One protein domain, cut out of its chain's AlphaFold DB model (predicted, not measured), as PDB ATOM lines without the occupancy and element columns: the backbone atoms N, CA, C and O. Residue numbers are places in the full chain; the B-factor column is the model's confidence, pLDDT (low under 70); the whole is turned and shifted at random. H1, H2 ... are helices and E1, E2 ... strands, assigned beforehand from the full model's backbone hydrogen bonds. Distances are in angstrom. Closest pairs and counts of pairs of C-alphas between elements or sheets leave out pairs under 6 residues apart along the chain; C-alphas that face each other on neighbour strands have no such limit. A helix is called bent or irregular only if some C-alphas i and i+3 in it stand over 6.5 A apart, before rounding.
ATOM      1  N   LEU A  40     228.276 202.646 268.498       97.06
ATOM      2  CA  LEU A  40     228.956 201.744 269.436       97.06
ATOM      3  C   LEU A  40     228.503 201.956 270.890       97.06
ATOM      4  O   LEU A  40     228.328 200.995 271.637       97.06
ATOM      5  N   CYS A  41     228.265 203.209 271.281       95.44
ATOM      6  CA  CYS A  41     227.882 203.585 272.641       95.44
ATOM      7  C   CYS A  41     226.392 203.435 272.976       95.44
ATOM      8  O   CYS A  41     226.043 203.628 274.138       95.44
ATOM      9  N   ARG A  42     225.510 203.179 272.000       94.62
ATOM     10  CA  ARG A  42     224.046 203.196 272.220       94.62
ATOM     11  C   ARG A  42     223.290 202.017 271.611       94.62
ATOM     12  O   ARG A  42     222.094 201.884 271.839       94.62
ATOM     13  N   SER A  43     223.953 201.174 270.823       94.81
ATOM     14  CA  SER A  43     223.291 200.030 270.185       94.81
ATOM     15  C   SER A  43     223.161 198.860 271.148       94.81
ATOM     16  O   SER A  43     224.136 198.496 271.807       94.81
ATOM     17  N   ASN A  44     221.969 198.254 271.162       94.12
ATOM     18  CA  ASN A  44     221.649 197.023 271.887       94.12
ATOM     19  C   ASN A  44     222.212 197.034 273.308       94.12
ATOM     20  O   ASN A  44     223.148 196.303 273.630       94.12
ATOM     21  N   ILE A  45     221.700 197.949 274.117       94.44
ATOM     22  CA  ILE A  45     222.136 198.119 275.492       94.44
ATOM     23  C   ILE A  45     221.458 197.107 276.412       94.44
ATOM     24  O   ILE A  45     220.304 196.734 276.212       94.44
ATOM     25  N   GLY A  46     222.193 196.673 277.423       93.94
ATOM     26  CA  GLY A  46     221.654 195.911 278.532       93.94
ATOM     27  C   GLY A  46     222.626 195.892 279.694       93.94
ATOM     28  O   GLY A  46     223.603 196.643 279.715       93.94
ATOM     29  N   TRP A  47     222.367 195.046 280.683       94.94
ATOM     30  CA  TRP A  47     223.203 194.974 281.875       94.94
ATOM     31  C   TRP A  47     223.187 193.590 282.519       94.94
ATOM     32  O   TRP A  47     222.334 192.748 282.232       94.94
ATOM     33  N   PHE A  48     224.172 193.342 283.375       94.56
ATOM     34  CA  PHE A  48     224.182 192.234 284.324       94.56
ATOM     35  C   PHE A  48     224.750 192.710 285.664       94.56
ATOM     36  O   PHE A  48     225.567 193.631 285.718       94.56
ATOM     37  N   ALA A  49     224.316 192.079 286.752       93.38
ATOM     38  CA  ALA A  49     224.918 192.289 288.062       93.38
ATOM     39  C   ALA A  49     226.172 191.427 288.232       93.38
ATOM     40  O   ALA A  49     226.306 190.377 287.596       93.38
ATOM     41  N   ASP A  50     227.073 191.858 289.110       92.50
ATOM     42  CA  ASP A  50     228.195 191.040 289.551       92.50
ATOM     43  C   ASP A  50     227.705 189.677 290.072       92.50
ATOM     44  O   ASP A  50     226.609 189.540 290.627       92.50
ATOM     45  N   LYS A  51     228.535 188.648 289.893       89.94
ATOM     46  CA  LYS A  51     228.211 187.262 290.252       89.94
ATOM     47  C   LYS A  51     227.941 187.049 291.742       89.94
ATOM     48  O   LYS A  51     227.312 186.056 292.097       89.94
ATOM     49  N   SER A  52     228.413 187.948 292.607       89.31
ATOM     50  CA  SER A  52     228.094 187.946 294.038       89.31
ATOM     51  C   SER A  52     226.666 188.413 294.346       89.31
ATOM     52  O   SER A  52     226.156 188.113 295.423       89.31
ATOM     53  N   ILE A  53     226.009 189.111 293.411       89.38
ATOM     54  CA  ILE A  53     224.673 189.696 293.584       89.38
ATOM     55  C   ILE A  53     223.602 188.818 292.937       89.38
ATOM     56  O   ILE A  53     222.584 188.523 293.561       89.38
ATOM     57  N   SER A  54     223.803 188.416 291.678       89.38
ATOM     58  CA  SER A  54     222.833 187.600 290.944       89.38
ATOM     59  C   SER A  54     223.487 186.786 289.831       89.38
ATOM     60  O   SER A  54     224.604 187.062 289.390       89.38
ATOM     61  N   VAL A  55     222.746 185.799 289.323       85.69
ATOM     62  CA  VAL A  55     223.043 185.191 288.023       85.69
ATOM     63  C   VAL A  55     222.903 186.237 286.914       85.69
ATOM     64  O   VAL A  55     222.149 187.198 287.027       85.69
ATOM     65  N   HIS A  56     223.629 186.063 285.813       83.81
ATOM     66  CA  HIS A  56     223.759 187.104 284.791       83.81
ATOM     67  C   HIS A  56     222.477 187.449 284.012       83.81
ATOM     68  O   HIS A  56     222.460 188.466 283.331       83.81
ATOM     69  N   HIS A  57     221.451 186.589 283.995       83.94
ATOM     70  CA  HIS A  57     220.205 186.764 283.218       83.94
ATOM     71  C   HIS A  57     220.359 187.048 281.703       83.94
ATOM     72  O   HIS A  57     219.374 187.199 280.998       83.94
ATOM     73  N   LEU A  58     221.575 187.016 281.136       83.50
ATOM     74  CA  LEU A  58     221.858 187.186 279.692       83.50
ATOM     75  C   LEU A  58     221.048 186.287 278.731       83.50
ATOM     76  O   LEU A  58     221.024 186.547 277.530       83.50
ATOM     77  N   HIS A  59     220.414 185.214 279.212       80.00
ATOM     78  CA  HIS A  59     219.496 184.419 278.389       80.00
ATOM     79  C   HIS A  59     218.175 185.146 278.105       80.00
ATOM     80  O   HIS A  59     217.614 184.937 277.030       80.00
ATOM     81  N   ASP A  60     217.745 186.025 279.010       83.06
ATOM     82  CA  ASP A  60     216.473 186.752 278.955       83.06
ATOM     83  C   ASP A  60     216.524 187.901 277.934       83.06
ATOM     84  O   ASP A  60     215.512 188.284 277.357       83.06
ATOM     85  N   TRP A  61     217.731 188.378 277.617       79.25
ATOM     86  CA  TRP A  61     217.985 189.474 276.677       79.25
ATOM     87  C   TRP A  61     217.814 189.100 275.195       79.25
ATOM     88  O   TRP A  61     218.067 189.922 274.320       79.25
ATOM     89  N   GLY A  62     217.467 187.849 274.870       81.69
ATOM     90  CA  GLY A  62     217.266 187.422 273.478       81.69
ATOM     91  C   GLY A  62     218.518 187.496 272.589       81.69
ATOM     92  O   GLY A  62     218.417 187.333 271.374       81.69
ATOM     93  N   ILE A  63     219.707 187.708 273.170       82.06
ATOM     94  CA  ILE A  63     220.963 187.803 272.418       82.06
ATOM     95  C   ILE A  63     221.239 186.448 271.760       82.06
ATOM     96  O   ILE A  63     221.344 185.410 272.434       82.06
ATOM     97  N   SER A  64     221.335 186.466 270.431       77.69
ATOM     98  CA  SER A  64     221.632 185.301 269.600       77.69
ATOM     99  C   SER A  64     223.150 185.081 269.459       77.69
ATOM    100  O   SER A  64     223.948 185.704 270.163       77.69
ATOM    101  N   ASN A  65     223.582 184.201 268.549       81.50
ATOM    102  CA  ASN A  65     224.998 184.019 268.190       81.50
ATOM    103  C   ASN A  65     225.530 185.178 267.318       81.50
ATOM    104  O   ASN A  65     226.177 184.960 266.294       81.50
ATOM    105  N   THR A  66     225.254 186.410 267.735       91.44
ATOM    106  CA  THR A  66     225.681 187.638 267.069       91.44
ATOM    107  C   THR A  66     227.185 187.832 267.234       91.44
ATOM    108  O   THR A  66     227.733 187.650 268.327       91.44
ATOM    109  N   ILE A  67     227.856 188.216 266.147       95.00
ATOM    110  CA  ILE A  67     229.270 188.600 266.146       95.00
ATOM    111  C   ILE A  67     229.369 190.112 265.983       95.00
ATOM    112  O   ILE A  67     228.710 190.692 265.126       95.00
ATOM    113  N   GLY A  68     230.223 190.751 266.772       97.00
ATOM    114  CA  GLY A  68     230.425 192.188 266.656       97.00
ATOM    115  C   GLY A  68     231.433 192.727 267.650       97.00
ATOM    116  O   GLY A  68     232.268 191.975 268.165       97.00
ATOM    117  N   VAL A  69     231.325 194.026 267.912       98.25
ATOM    118  CA  VAL A  69     232.058 194.742 268.962       98.25
ATOM    119  C   VAL A  69     231.107 195.015 270.116       98.25
ATOM    120  O   VAL A  69     229.942 195.341 269.890       98.25
ATOM    121  N   TYR A  70     231.602 194.892 271.341       98.12
ATOM    122  CA  TYR A  70     230.891 195.281 272.549       98.12
ATOM    123  C   TYR A  70     231.766 196.141 273.448       98.12
ATOM    124  O   TYR A  70     232.995 196.028 273.461       98.12
ATOM    125  N   LEU A  71     231.097 196.978 274.228       98.31
ATOM    126  CA  LEU A  71     231.689 197.800 275.270       98.31
ATOM    127  C   LEU A  71     231.028 197.431 276.594       98.31
ATOM    128  O   LEU A  71     229.820 197.210 276.633       98.31
ATOM    129  N   LEU A  72     231.816 197.352 277.663       98.06
ATOM    130  CA  LEU A  72     231.312 197.264 279.032       98.06
ATOM    131  C   LEU A  72     231.393 198.643 279.675       98.06
ATOM    132  O   LEU A  72     232.360 199.375 279.451       98.06
ATOM    133  N   TRP A  73     230.410 198.982 280.495       97.69
ATOM    134  CA  TRP A  73     230.231 200.314 281.050       97.69
ATOM    135  C   TRP A  73     229.909 200.257 282.537       97.69
ATOM    136  O   TRP A  73     229.166 199.391 283.001       97.69
ATOM    137  N   GLN A  74     230.406 201.256 283.258       96.19
ATOM    138  CA  GLN A  74     229.972 201.592 284.604       96.19
ATOM    139  C   GLN A  74     229.135 202.866 284.554       96.19
ATOM    140  O   GLN A  74     229.554 203.869 283.972       96.19
ATOM    141  N   LYS A  75     227.989 202.846 285.232       94.62
ATOM    142  CA  LYS A  75     227.197 204.038 285.542       94.62
ATOM    143  C   LYS A  75     227.797 204.714 286.778       94.62
ATOM    144  O   LYS A  75     227.661 204.186 287.876       94.62
ATOM    145  N   ASN A  76     228.488 205.845 286.619       91.12
ATOM    146  CA  ASN A  76     229.273 206.462 287.705       91.12
ATOM    147  C   ASN A  76     229.015 207.965 287.917       91.12
ATOM    148  O   ASN A  76     229.779 208.627 288.616       91.12
ATOM    149  N   GLY A  77     227.945 208.512 287.340       91.44
ATOM    150  CA  GLY A  77     227.531 209.891 287.587       91.44
ATOM    151  C   GLY A  77     226.135 210.193 287.052       91.44
ATOM    152  O   GLY A  77     225.551 209.408 286.300       91.44
ATOM    153  N   TYR A  78     225.594 211.343 287.441       92.88
ATOM    154  CA  TYR A  78     224.305 211.835 286.963       92.88
ATOM    155  C   TYR A  78     224.311 213.361 286.900       92.88
ATOM    156  O   TYR A  78     224.751 214.026 287.837       92.88
ATOM    157  N   CYS A  79     223.825 213.903 285.787       91.62
ATOM    158  CA  CYS A  79     223.604 215.325 285.591       91.62
ATOM    159  C   CYS A  79     222.105 215.607 285.701       91.62
ATOM    160  O   CYS A  79     221.348 215.242 284.805       91.62
ATOM    161  N   SER A  80     221.689 216.306 286.757       91.56
ATOM    162  CA  SER A  80     220.287 216.692 286.959       91.56
ATOM    163  C   SER A  80     219.804 217.767 285.982       91.56
ATOM    164  O   SER A  80     218.617 217.826 285.689       91.56
ATOM    165  N   THR A  81     220.702 218.604 285.452       91.12
ATOM    166  CA  THR A  81     220.350 219.658 284.483       91.12
ATOM    167  C   THR A  81     219.888 219.082 283.149       91.12
ATOM    168  O   THR A  81     218.947 219.592 282.549       91.12
ATOM    169  N   HIS A  82     220.563 218.035 282.675       91.56
ATOM    170  CA  HIS A  82     220.277 217.408 281.384       91.56
ATOM    171  C   HIS A  82     219.520 216.084 281.517       91.56
ATOM    172  O   HIS A  82     219.149 215.512 280.499       91.56
ATOM    173  N   ASP A  83     219.312 215.608 282.747       93.19
ATOM    174  CA  ASP A  83     218.721 214.306 283.066       93.19
ATOM    175  C   ASP A  83     219.452 213.129 282.392       93.19
ATOM    176  O   ASP A  83     218.869 212.265 281.739       93.19
ATOM    177  N   LEU A  84     220.783 213.120 282.517       94.00
ATOM    178  CA  LEU A  84     221.644 212.125 281.874       94.00
ATOM    179  C   LEU A  84     222.561 211.435 282.874       94.00
ATOM    180  O   LEU A  84     223.215 212.074 283.702       94.00
ATOM    181  N   HIS A  85     222.684 210.123 282.728       94.19
ATOM    182  CA  HIS A  85     223.667 209.320 283.432       94.19
ATOM    183  C   HIS A  85     224.996 209.309 282.694       94.19
ATOM    184  O   HIS A  85     225.050 209.074 281.488       94.19
ATOM    185  N   HIS A  86     226.073 209.544 283.438       94.44
ATOM    186  CA  HIS A  86     227.429 209.417 282.932       94.44
ATOM    187  C   HIS A  86     227.847 207.945 282.977       94.44
ATOM    188  O   HIS A  86     227.840 207.310 284.037       94.44
ATOM    189  N   MET A  87     228.217 207.427 281.809       94.62
ATOM    190  CA  MET A  87     228.657 206.057 281.600       94.62
ATOM    191  C   MET A  87     230.129 206.081 281.202       94.62
ATOM    192  O   MET A  87     230.479 206.631 280.158       94.62
ATOM    193  N   ARG A  88     230.999 205.471 282.008       94.88
ATOM    194  CA  ARG A  88     232.427 205.327 281.696       94.88
ATOM    195  C   ARG A  88     232.704 203.921 281.190       94.88
ATOM    196  O   ARG A  88     232.278 202.950 281.815       94.88
ATOM    197  N   SER A  89     233.427 203.805 280.081       95.81
ATOM    198  CA  SER A  89     233.770 202.495 279.540       95.81
ATOM    199  C   SER A  89     234.827 201.797 280.395       95.81
ATOM    200  O   SER A  89     235.799 202.403 280.847       95.81
ATOM    201  N   LEU A  90     234.624 200.503 280.614       96.38
ATOM    202  CA  LEU A  90     235.478 199.630 281.412       96.38
ATOM    203  C   LEU A  90     236.323 198.704 280.534       96.38
ATOM    204  O   LEU A  90     237.444 198.337 280.895       96.38
ATOM    205  N   TYR A  91     235.755 198.286 279.404       97.25
ATOM    206  CA  TYR A  91     236.305 197.255 278.536       97.25
ATOM    207  C   TYR A  91     235.751 197.397 277.121       97.25
ATOM    208  O   TYR A  91     234.564 197.676 276.958       97.25
ATOM    209  N   VAL A  92     236.578 197.103 276.124       98.00
ATOM    210  CA  VAL A  92     236.151 196.860 274.743       98.00
ATOM    211  C   VAL A  92     236.536 195.446 274.339       98.00
ATOM    212  O   VAL A  92     237.616 194.965 274.684       98.00
ATOM    213  N   GLY A  93     235.661 194.771 273.601       97.44
ATOM    214  CA  GLY A  93     236.015 193.501 272.992       97.44
ATOM    215  C   GLY A  93     235.223 193.185 271.735       97.44
ATOM    216  O   GLY A  93     234.239 193.843 271.405       97.44
ATOM    217  N   LYS A  94     235.614 192.101 271.069       97.00
ATOM    218  CA  LYS A  94     234.874 191.537 269.933       97.00
ATOM    219  C   LYS A  94     234.614 190.033 270.025       97.00
ATOM    220  O   LYS A  94     235.255 189.284 270.776       97.00
ATOM    221  N   GLY A  95     233.734 189.557 269.151       96.56
ATOM    222  CA  GLY A  95     233.472 188.134 268.917       96.56
ATOM    223  C   GLY A  95     232.001 187.790 269.092       96.56
ATOM    224  O   GLY A  95     231.151 188.647 268.881       96.56
ATOM    225  N   ASN A  96     231.709 186.539 269.462       95.75
ATOM    226  CA  ASN A  96     230.348 186.129 269.812       95.75
ATOM    227  C   ASN A  96     229.922 186.853 271.096       95.75
ATOM    228  O   ASN A  96     230.447 186.554 272.169       95.75
ATOM    229  N   ILE A  97     229.002 187.810 270.973       94.94
ATOM    230  CA  ILE A  97     228.664 188.749 272.047       94.94
ATOM    231  C   ILE A  97     228.192 188.005 273.294       94.94
ATOM    232  O   ILE A  97     228.749 188.191 274.373       94.94
ATOM    233  N   LYS A  98     227.229 187.092 273.143       94.19
ATOM    234  CA  LYS A  98     226.665 186.341 274.269       94.19
ATOM    235  C   LYS A  98     227.726 185.539 275.017       94.19
ATOM    236  O   LYS A  98     227.809 185.629 276.238       94.19
ATOM    237  N   ALA A  99     228.538 184.771 274.291       93.75
ATOM    238  CA  ALA A  99     229.598 183.972 274.897       93.75
ATOM    239  C   ALA A  99     230.604 184.864 275.639       93.75
ATOM    240  O   ALA A  99     230.948 184.583 276.781       93.75
ATOM    241  N   ARG A 100     230.998 185.990 275.030       95.75
ATOM    242  CA  ARG A 100     231.929 186.947 275.637       95.75
ATOM    243  C   ARG A 100     231.378 187.597 276.904       95.75
ATOM    244  O   ARG A 100     232.108 187.686 277.884       95.75
ATOM    245  N   LEU A 101     230.117 188.029 276.909       95.19
ATOM    246  CA  LEU A 101     229.489 188.619 278.096       95.19
ATOM    247  C   LEU A 101     229.389 187.600 279.243       95.19
ATOM    248  O   LEU A 101     229.700 187.935 280.384       95.19
ATOM    249  N   ILE A 102     229.037 186.344 278.938       94.06
ATOM    250  CA  ILE A 102     229.024 185.252 279.926       94.06
ATOM    251  C   ILE A 102     230.429 185.012 280.492       94.06
ATOM    252  O   ILE A 102     230.584 184.867 281.705       94.06
ATOM    253  N   ASP A 103     231.452 184.972 279.637       94.75
ATOM    254  CA  ASP A 103     232.839 184.785 280.069       94.75
ATOM    255  C   ASP A 103     233.303 185.931 280.976       94.75
ATOM    256  O   ASP A 103     233.917 185.677 282.011       94.75
ATOM    257  N   HIS A 104     232.965 187.181 280.643       95.25
ATOM    258  CA  HIS A 104     233.270 188.333 281.497       95.25
ATOM    259  C   HIS A 104     232.615 188.219 282.863       95.25
ATOM    260  O   HIS A 104     233.313 188.348 283.863       95.25
ATOM    261  N   TRP A 105     231.315 187.921 282.913       94.88
ATOM    262  CA  TRP A 105     230.600 187.747 284.178       94.88
ATOM    263  C   TRP A 105     231.217 186.640 285.052       94.88
ATOM    264  O   TRP A 105     231.339 186.796 286.264       94.88
ATOM    265  N   LYS A 106     231.670 185.530 284.451       92.62
ATOM    266  CA  LYS A 106     232.325 184.436 285.191       92.62
ATOM    267  C   LYS A 106     233.709 184.831 285.709       92.62
ATOM    268  O   LYS A 106     234.042 184.575 286.871       92.62
ATOM    269  N   MET A 107     234.528 185.398 284.825       92.00
ATOM    270  CA  MET A 107     235.982 185.458 284.996       92.00
ATOM    271  C   MET A 107     236.484 186.781 285.564       92.00
ATOM    272  O   MET A 107     237.515 186.785 286.236       92.00
ATOM    273  N   LYS A 108     235.805 187.898 285.285       89.44
ATOM    274  CA  LYS A 108     236.192 189.204 285.824       89.44
ATOM    275  C   LYS A 108     235.590 189.410 287.216       89.44
ATOM    276  O   LYS A 108     234.699 188.676 287.656       89.44
ATOM    277  N   ASP A 109     236.181 190.358 287.926       89.75
ATOM    278  CA  ASP A 109     235.723 190.837 289.222       89.75
ATOM    279  C   ASP A 109     235.162 192.241 289.009       89.75
ATOM    280  O   ASP A 109     235.909 193.138 288.607       89.75
ATOM    281  N   PHE A 110     233.848 192.370 289.186       92.62
ATOM    282  CA  PHE A 110     233.095 193.611 289.025       92.62
ATOM    283  C   PHE A 110     232.436 194.026 290.346       92.62
ATOM    284  O   PHE A 110     231.401 194.695 290.347       92.62
ATOM    285  N   ALA A 111     232.995 193.595 291.484       90.12
ATOM    286  CA  ALA A 111     232.447 193.906 292.800       90.12
ATOM    287  C   ALA A 111     232.354 195.423 293.051       90.12
ATOM    288  O   ALA A 111     231.376 195.880 293.642       90.12
ATOM    289  N   ASP A 112     233.323 196.199 292.553       89.88
ATOM    290  CA  ASP A 112     233.345 197.661 292.679       89.88
ATOM    291  C   ASP A 112     232.249 198.335 291.834       89.88
ATOM    292  O   ASP A 112     231.674 199.349 292.233       89.88
ATOM    293  N   GLU A 113     231.936 197.787 290.656       93.44
ATOM    294  CA  GLU A 113     230.885 198.302 289.780       93.44
ATOM    295  C   GLU A 113     229.483 197.883 290.224       93.44
ATOM    296  O   GLU A 113     228.539 198.647 290.014       93.44
ATOM    297  N   MET A 114     229.347 196.688 290.813       92.06
ATOM    298  CA  MET A 114     228.103 195.985 291.172       92.06
ATOM    299  C   MET A 114     227.172 195.665 289.989       92.06
ATOM    300  O   MET A 114     226.673 194.547 289.874       92.06
ATOM    301  N   LEU A 115     226.924 196.633 289.108       94.06
ATOM    302  CA  LEU A 115     226.156 196.527 287.874       94.06
ATOM    303  C   LEU A 115     227.038 196.936 286.696       94.06
ATOM    304  O   LEU A 115     227.554 198.054 286.645       94.06
ATOM    305  N   VAL A 116     227.154 196.043 285.719       96.31
ATOM    306  CA  VAL A 116     227.890 196.285 284.481       96.31
ATOM    307  C   VAL A 116     226.898 196.378 283.339       96.31
ATOM    308  O   VAL A 116     226.184 195.422 283.032       96.31
ATOM    309  N   TYR A 117     226.883 197.534 282.691       96.88
ATOM    310  CA  TYR A 117     226.119 197.746 281.472       96.88
ATOM    311  C   TYR A 117     226.965 197.329 280.276       96.88
ATOM    312  O   TYR A 117     228.195 197.347 280.324       96.88
ATOM    313  N   TRP A 118     226.322 196.967 279.182       96.75
ATOM    314  CA  TRP A 118     226.990 196.633 277.940       96.75
ATOM    315  C   TRP A 118     226.220 197.196 276.762       96.75
ATOM    316  O   TRP A 118     225.004 197.331 276.809       96.75
ATOM    317  N   THR A 119     226.944 197.514 275.700       97.12
ATOM    318  CA  THR A 119     226.381 197.804 274.379       97.12
ATOM    319  C   THR A 119     227.048 196.892 273.374       97.12
ATOM    320  O   THR A 119     228.195 196.482 273.579       97.12
ATOM    321  N   PHE A 120     226.362 196.569 272.281       97.06
ATOM    322  CA  PHE A 120     226.999 195.863 271.178       97.06
ATOM    323  C   PHE A 120     226.476 196.305 269.818       97.06
ATOM    324  O   PHE A 120     225.302 196.628 269.631       97.06
ATOM    325  N   LEU A 121     227.372 196.244 268.838       96.88
ATOM    326  CA  LEU A 121     227.064 196.489 267.441       96.88
ATOM    327  C   LEU A 121     227.491 195.278 266.616       96.88
ATOM    328  O   LEU A 121     228.670 194.910 266.595       96.88
ATOM    329  N   GLU A 122     226.516 194.650 265.962       96.00
ATOM    330  CA  GLU A 122     226.754 193.536 265.048       96.00
ATOM    331  C   GLU A 122     227.556 194.010 263.839       96.00
ATOM    332  O   GLU A 122     227.209 195.002 263.202       96.00
ATOM    333  N   MET A 123     228.638 193.296 263.527       96.56
ATOM    334  CA  MET A 123     229.438 193.566 262.338       96.56
ATOM    335  C   MET A 123     230.346 192.380 261.981       96.56
ATOM    336  O   MET A 123     230.751 191.604 262.857       96.56
ATOM    337  N   PRO A 124     230.743 192.246 260.702       96.31
ATOM    338  CA  PRO A 124     231.736 191.275 260.266       96.31
ATOM    339  C   PRO A 124     233.017 191.286 261.113       96.31
ATOM    340  O   PRO A 124     233.583 192.332 261.415       96.31
ATOM    341  N   ASN A 125     233.561 190.100 261.402       95.44
ATOM    342  CA  ASN A 125     234.736 189.928 262.273       95.44
ATOM    343  C   ASN A 125     235.966 190.769 261.870       95.44
ATOM    344  O   ASN A 125     236.738 191.171 262.737       95.44
ATOM    345  N   ARG A 126     236.187 191.029 260.572       96.25
ATOM    346  CA  ARG A 126     237.298 191.896 260.130       96.25
ATOM    347  C   ARG A 126     237.066 193.363 260.498       96.25
ATOM    348  O   ARG A 126     238.003 194.000 260.960       96.25
ATOM    349  N   GLN A 127     235.840 193.861 260.345       97.56
ATOM    350  CA  GLN A 127     235.470 195.213 260.768       97.56
ATOM    351  C   GLN A 127     235.541 195.321 262.293       97.56
ATOM    352  O   GLN A 127     236.165 196.241 262.805       97.56
ATOM    353  N   ALA A 128     235.042 194.307 263.010       97.75
ATOM    354  CA  ALA A 128     235.116 194.259 264.468       97.75
ATOM    355  C   ALA A 128     236.555 194.331 264.999       97.75
ATOM    356  O   ALA A 128     236.809 195.020 265.978       97.75
ATOM    357  N   LYS A 129     237.505 193.644 264.345       96.81
ATOM    358  CA  LYS A 129     238.942 193.729 264.669       96.81
ATOM    359  C   LYS A 129     239.480 195.148 264.521       96.81
ATOM    360  O   LYS A 129     240.191 195.612 265.401       96.81
ATOM    361  N   TYR A 130     239.161 195.799 263.408       97.56
ATOM    362  CA  TYR A 130     239.625 197.156 263.145       97.56
ATOM    363  C   TYR A 130     239.038 198.143 264.164       97.56
ATOM    364  O   TYR A 130     239.778 198.901 264.777       97.56
ATOM    365  N   VAL A 131     237.725 198.074 264.410       98.25
ATOM    366  CA  VAL A 131     237.030 198.945 265.370       98.25
ATOM    367  C   VAL A 131     237.536 198.744 266.799       98.25
ATOM    368  O   VAL A 131     237.788 199.726 267.490       98.25
ATOM    369  N   GLU A 132     237.701 197.497 267.251       97.81
ATOM    370  CA  GLU A 132     238.268 197.192 268.572       97.81
ATOM    371  C   GLU A 132     239.676 197.780 268.716       97.81
ATOM    372  O   GLU A 132     239.959 198.422 269.726       97.81
ATOM    373  N   GLN A 133     240.530 197.618 267.699       97.00
ATOM    374  CA  GLN A 133     241.888 198.159 267.727       97.00
ATOM    375  C   GLN A 133     241.890 199.690 267.767       97.00
ATOM    376  O   GLN A 133     242.538 200.265 268.633       97.00
ATOM    377  N   LEU A 134     241.102 200.348 266.913       96.94
ATOM    378  CA  LEU A 134     240.996 201.807 266.908       96.94
ATOM    379  C   LEU A 134     240.512 202.343 268.265       96.94
ATOM    380  O   LEU A 134     241.022 203.343 268.766       96.94
ATOM    381  N   LEU A 135     239.558 201.659 268.904       97.00
ATOM    382  CA  LEU A 135     239.130 202.012 270.257       97.00
ATOM    383  C   LEU A 135     240.280 201.870 271.266       97.00
ATOM    384  O   LEU A 135     240.464 202.771 272.079       97.00
ATOM    385  N   LEU A 136     241.050 200.778 271.222       96.94
ATOM    386  CA  LEU A 136     242.192 200.530 272.118       96.94
ATOM    387  C   LEU A 136     243.361 201.504 271.914       96.94
ATOM    388  O   LEU A 136     244.099 201.765 272.871       96.94
ATOM    389  N   ASP A 137     243.517 202.029 270.699       95.38
ATOM    390  CA  ASP A 137     244.541 203.011 270.339       95.38
ATOM    391  C   ASP A 137     244.171 204.422 270.815       95.38
ATOM    392  O   ASP A 137     245.045 205.190 271.212       95.38
ATOM    393  N   LEU A 138     242.879 204.761 270.832       94.31
ATOM    394  CA  LEU A 138     242.390 206.073 271.271       94.31
ATOM    395  C   LEU A 138     242.130 206.131 272.779       94.31
ATOM    396  O   LEU A 138     242.490 207.102 273.456       94.31
ATOM    397  N   TYR A 139     241.508 205.086 273.321       93.88
ATOM    398  CA  TYR A 139     240.933 205.097 274.658       93.88
ATOM    399  C   TYR A 139     241.599 204.112 275.617       93.88
ATOM    400  O   TYR A 139     242.047 203.016 275.270       93.88
ATOM    401  N   LYS A 140     241.598 204.509 276.888       92.75
ATOM    402  CA  LYS A 140     242.021 203.700 278.015       92.75
ATOM    403  C   LYS A 140     240.849 202.889 278.552       92.75
ATOM    404  O   LYS A 140     239.863 203.457 279.018       92.75
ATOM    405  N   PHE A 141     241.007 201.568 278.588       94.50
ATOM    406  CA  PHE A 141     240.028 200.657 279.184       94.50
ATOM    407  C   PHE A 141     240.637 199.932 280.392       94.50
ATOM    408  O   PHE A 141     241.560 199.128 280.214       94.50
ATOM    409  N   PRO A 142     240.137 200.167 281.621       92.06
ATOM    410  CA  PRO A 142     240.676 199.573 282.850       92.06
ATOM    411  C   PRO A 142     240.852 198.047 282.813       92.06
ATOM    412  O   PRO A 142     241.766 197.507 283.444       92.06
ATOM    413  N   TYR A 143     240.004 197.341 282.058       93.50
ATOM    414  CA  TYR A 143     240.018 195.883 281.987       93.50
ATOM    415  C   TYR A 143     240.646 195.285 280.714       93.50
ATOM    416  O   TYR A 143     240.702 194.053 280.625       93.50
ATOM    417  N   ASN A 144     241.170 196.097 279.783       94.06
ATOM    418  CA  ASN A 144     242.012 195.659 278.649       94.06
ATOM    419  C   ASN A 144     243.511 195.830 278.982       94.06
ATOM    420  O   ASN A 144     244.262 196.480 278.255       94.06
ATOM    421  N   LYS A 145     243.953 195.261 280.114       78.62
ATOM    422  CA  LYS A 145     245.260 195.546 280.748       78.62
ATOM    423  C   LYS A 145     246.498 195.310 279.864       78.62
ATOM    424  O   LYS A 145     247.527 195.915 280.132       78.62
ATOM    425  N   SER A 146     246.424 194.429 278.868       77.38
ATOM    426  CA  SER A 146     247.557 194.057 278.005       77.38
ATOM    427  C   SER A 146     247.571 194.745 276.636       77.38
ATOM    428  O   SER A 146     248.551 194.600 275.915       77.38
ATOM    429  N   GLU A 147     246.497 195.440 276.255       75.31
ATOM    430  CA  GLU A 147     246.263 195.850 274.857       75.31
ATOM    431  C   GLU A 147     245.895 197.335 274.701       75.31
ATOM    432  O   GLU A 147     245.920 197.860 273.592       75.31
ATOM    433  N   SER A 148     245.573 198.034 275.794       75.25
ATOM    434  CA  SER A 148     245.163 199.442 275.754       75.25
ATOM    435  C   SER A 148     246.379 200.375 275.742       75.25
ATOM    436  O   SER A 148     247.135 200.427 276.713       75.25
ATOM    437  N   HIS A 149     246.545 201.112 274.641       84.12
ATOM    438  CA  HIS A 149     247.608 202.109 274.439       84.12
ATOM    439  C   HIS A 149     247.058 203.543 274.434       84.12
ATOM    440  O   HIS A 149     247.824 204.500 274.551       84.12
ATOM    441  N   GLY A 150     245.736 203.683 274.331       85.69
ATOM    442  CA  GLY A 150     245.044 204.957 274.336       85.69
ATOM    443  C   GLY A 150     245.170 205.737 275.640       85.69
ATOM    444  O   GLY A 150     245.317 205.187 276.735       85.69
ATOM    445  N   ALA A 151     245.085 207.058 275.506       87.44
ATOM    446  CA  ALA A 151     245.225 208.000 276.613       87.44
ATOM    447  C   ALA A 151     243.884 208.598 277.062       87.44
ATOM    448  O   ALA A 151     243.773 209.087 278.189       87.44
ATOM    449  N   LEU A 152     242.864 208.567 276.200       89.94
ATOM    450  CA  LEU A 152     241.583 209.215 276.458       89.94
ATOM    451  C   LEU A 152     240.659 208.319 277.283       89.94
ATOM    452  O   LEU A 152     240.707 207.097 277.198       89.94
ATOM    453  N   THR A 153     239.761 208.911 278.065       90.62
ATOM    454  CA  THR A 153     238.689 208.143 278.715       90.62
ATOM    455  C   THR A 153     237.469 208.129 277.806       90.62
ATOM    456  O   THR A 153     236.961 209.194 277.455       90.62
ATOM    457  N   LEU A 154     236.987 206.941 277.435       93.62
ATOM    458  CA  LEU A 154     235.733 206.821 276.697       93.62
ATOM    459  C   LEU A 154     234.547 206.926 277.658       93.62
ATOM    460  O   LEU A 154     234.346 206.058 278.513       93.62
ATOM    461  N   CYS A 155     233.739 207.965 277.468       93.44
ATOM    462  CA  CYS A 155     232.498 208.181 278.198       93.44
ATOM    463  C   CYS A 155     231.332 208.421 277.237       93.44
ATOM    464  O   CYS A 155     231.519 208.907 276.121       93.44
ATOM    465  N   THR A 156     230.120 208.124 277.696       93.19
ATOM    466  CA  THR A 156     228.872 208.507 277.031       93.19
ATOM    467  C   THR A 156     227.829 208.938 278.061       93.19
ATOM    468  O   THR A 156     227.975 208.674 279.256       93.19
ATOM    469  N   HIS A 157     226.782 209.618 277.599       93.44
ATOM    470  CA  HIS A 157     225.710 210.140 278.438       93.44
ATOM    471  C   HIS A 157     224.360 209.640 277.934       93.44
ATOM    472  O   HIS A 157     223.981 209.912 276.787       93.44
ATOM    473  N   LEU A 158     223.654 208.896 278.785       93.62
ATOM    474  CA  LEU A 158     222.419 208.200 278.426       93.62
ATOM    475  C   LEU A 158     221.288 208.581 279.391       93.62
ATOM    476  O   LEU A 158     221.534 208.663 280.598       93.62
ATOM    477  N   PRO A 159     220.062 208.817 278.896       94.50
ATOM    478  CA  PRO A 159     218.896 208.945 279.761       94.50
ATOM    479  C   PRO A 159     218.566 207.588 280.391       94.50
ATOM    480  O   PRO A 159     218.907 206.540 279.841       94.50
ATOM    481  N   GLN A 160     217.856 207.593 281.521       93.00
ATOM    482  CA  GLN A 160     217.442 206.350 282.184       93.00
ATOM    483  C   GLN A 160     216.597 205.452 281.263       93.00
ATOM    484  O   GLN A 160     216.772 204.243 281.278       93.00
ATOM    485  N   SER A 161     215.784 206.038 280.377       93.00
ATOM    486  CA  SER A 161     214.964 205.306 279.399       93.00
ATOM    487  C   SER A 161     215.752 204.493 278.366       93.00
ATOM    488  O   SER A 161     215.153 203.710 277.643       93.00
ATOM    489  N   GLU A 162     217.059 204.734 278.219       91.38
ATOM    490  CA  GLU A 162     217.940 203.892 277.398       91.38
ATOM    491  C   GLU A 162     218.678 202.841 278.230       91.38
ATOM    492  O   GLU A 162     219.326 201.980 277.661       91.38
ATOM    493  N   LEU A 163     218.642 202.912 279.560       87.81
ATOM    494  CA  LEU A 163     219.312 201.954 280.443       87.81
ATOM    495  C   LEU A 163     218.370 200.853 280.955       87.81
ATOM    496  O   LEU A 163     218.864 199.824 281.423       87.81
TER     497      LEU A 163
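What this domain is: This is residues 40 to 163 of the 164 residues of an uncharacterized protein of Armatimonadetes bacterium (UniProt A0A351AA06). One strongly twisted five-stranded sheet curls round the helix H1, which sits in its hollow, while a second helix, H2, packs along E2 and E3 on the outside of the curl. The long, bent hairpin of E2 and E3 makes the backbone of the sheet, and its tip and the beginning of H2 mark the two ends of the longest axis. The printed part has 124 residues with five named strands and two named helices, in the chain order E1, E2, E3, H1, E4, H2, E5. The sheet's order is E1, E4, E2, E3, E5, antiparallel throughout, and the class is mixed, helices and strands. The whole is compact and rounded, with a radius of gyration of the C-alphas of 13.9 A and spans of 40 by 33 by 24 A.

Where its parts are: The two longest strands are E2, residues 67 to 79, 33.5 A from first to last C-alpha, and E3, residues 84 to 96, 30.0 A. E2 begins at C-alpha 67, at (229.270, 188.600, 266.146), and bends by 71 degrees at residue 76; E3 bends by 71 degrees at residue 93. E4 holds residues 115 to 122 and is 23.0 A long. The short strands are E1, residues 46 to 49, 10.7 A, which begins with C-alpha 46 at (221.654, 195.911, 278.532), and E5, residues 155 to 158, 10.1 A, which ends with C-alpha 158 at (222.419, 208.200, 278.426). H1 runs over residues 97 to 107 and is 15.2 A long; H2 runs over residues 125 to 138 and is 20.0 A long.

How they stand to each other: E2 and E3 form a hairpin, antiparallel at 163 degrees between their directions, with N 70 and O 93 at 2.8 A and N 86 and O 77 at 2.9 A, both within hydrogen-bond range. On the other side of E2, E4 is its antiparallel neighbour at 140 degrees, with N 73 and O 117 at 2.8 A. E1 is an edge strand, antiparallel to E4 at 146 degrees, with N 118 and O 46 at 2.8 A. E5 is the other edge strand, antiparallel to E3 at 114 degrees, with N 85 and O 158 at 2.8 A. E1 and E5 are apart. H1 is on the sheet, which curls round it, and with H1 on one face the sheet forms two layers; the closest C-alphas of H1 and E2 are those of Ile 97 and Ile 67, 5.9 A apart. E3, H1 and E4 form a split strand-helix-strand unit, two strands running the same way with E2 between them in the sheet, and its crossover is right-handed. H2 is on the sheet at a height over the sheet of 9.2 A, over E2 and E3, and runs along the strands, at 22 degrees to E2 on the local plane. The closest C-alphas of H2 and E2 are those of Ala 128 and Val 69, 5.5 A apart. H1 and H2 are apart. In both helices every O i to N i+4 pair is within hydrogen-bond range.

The domain as a whole: The two C-alphas farthest apart are those of Thr 81 and Arg 126, at 40.6 A. The printed part has no cut. The links from E1 to E2, with 17 residues, and from H2 to E5, with 16, are long; within the latter, residues 139 to 140 pair in parallel with residues 152 to 153. The mean pLDDT of the printed part is 92.5, and no printed residue is under 70.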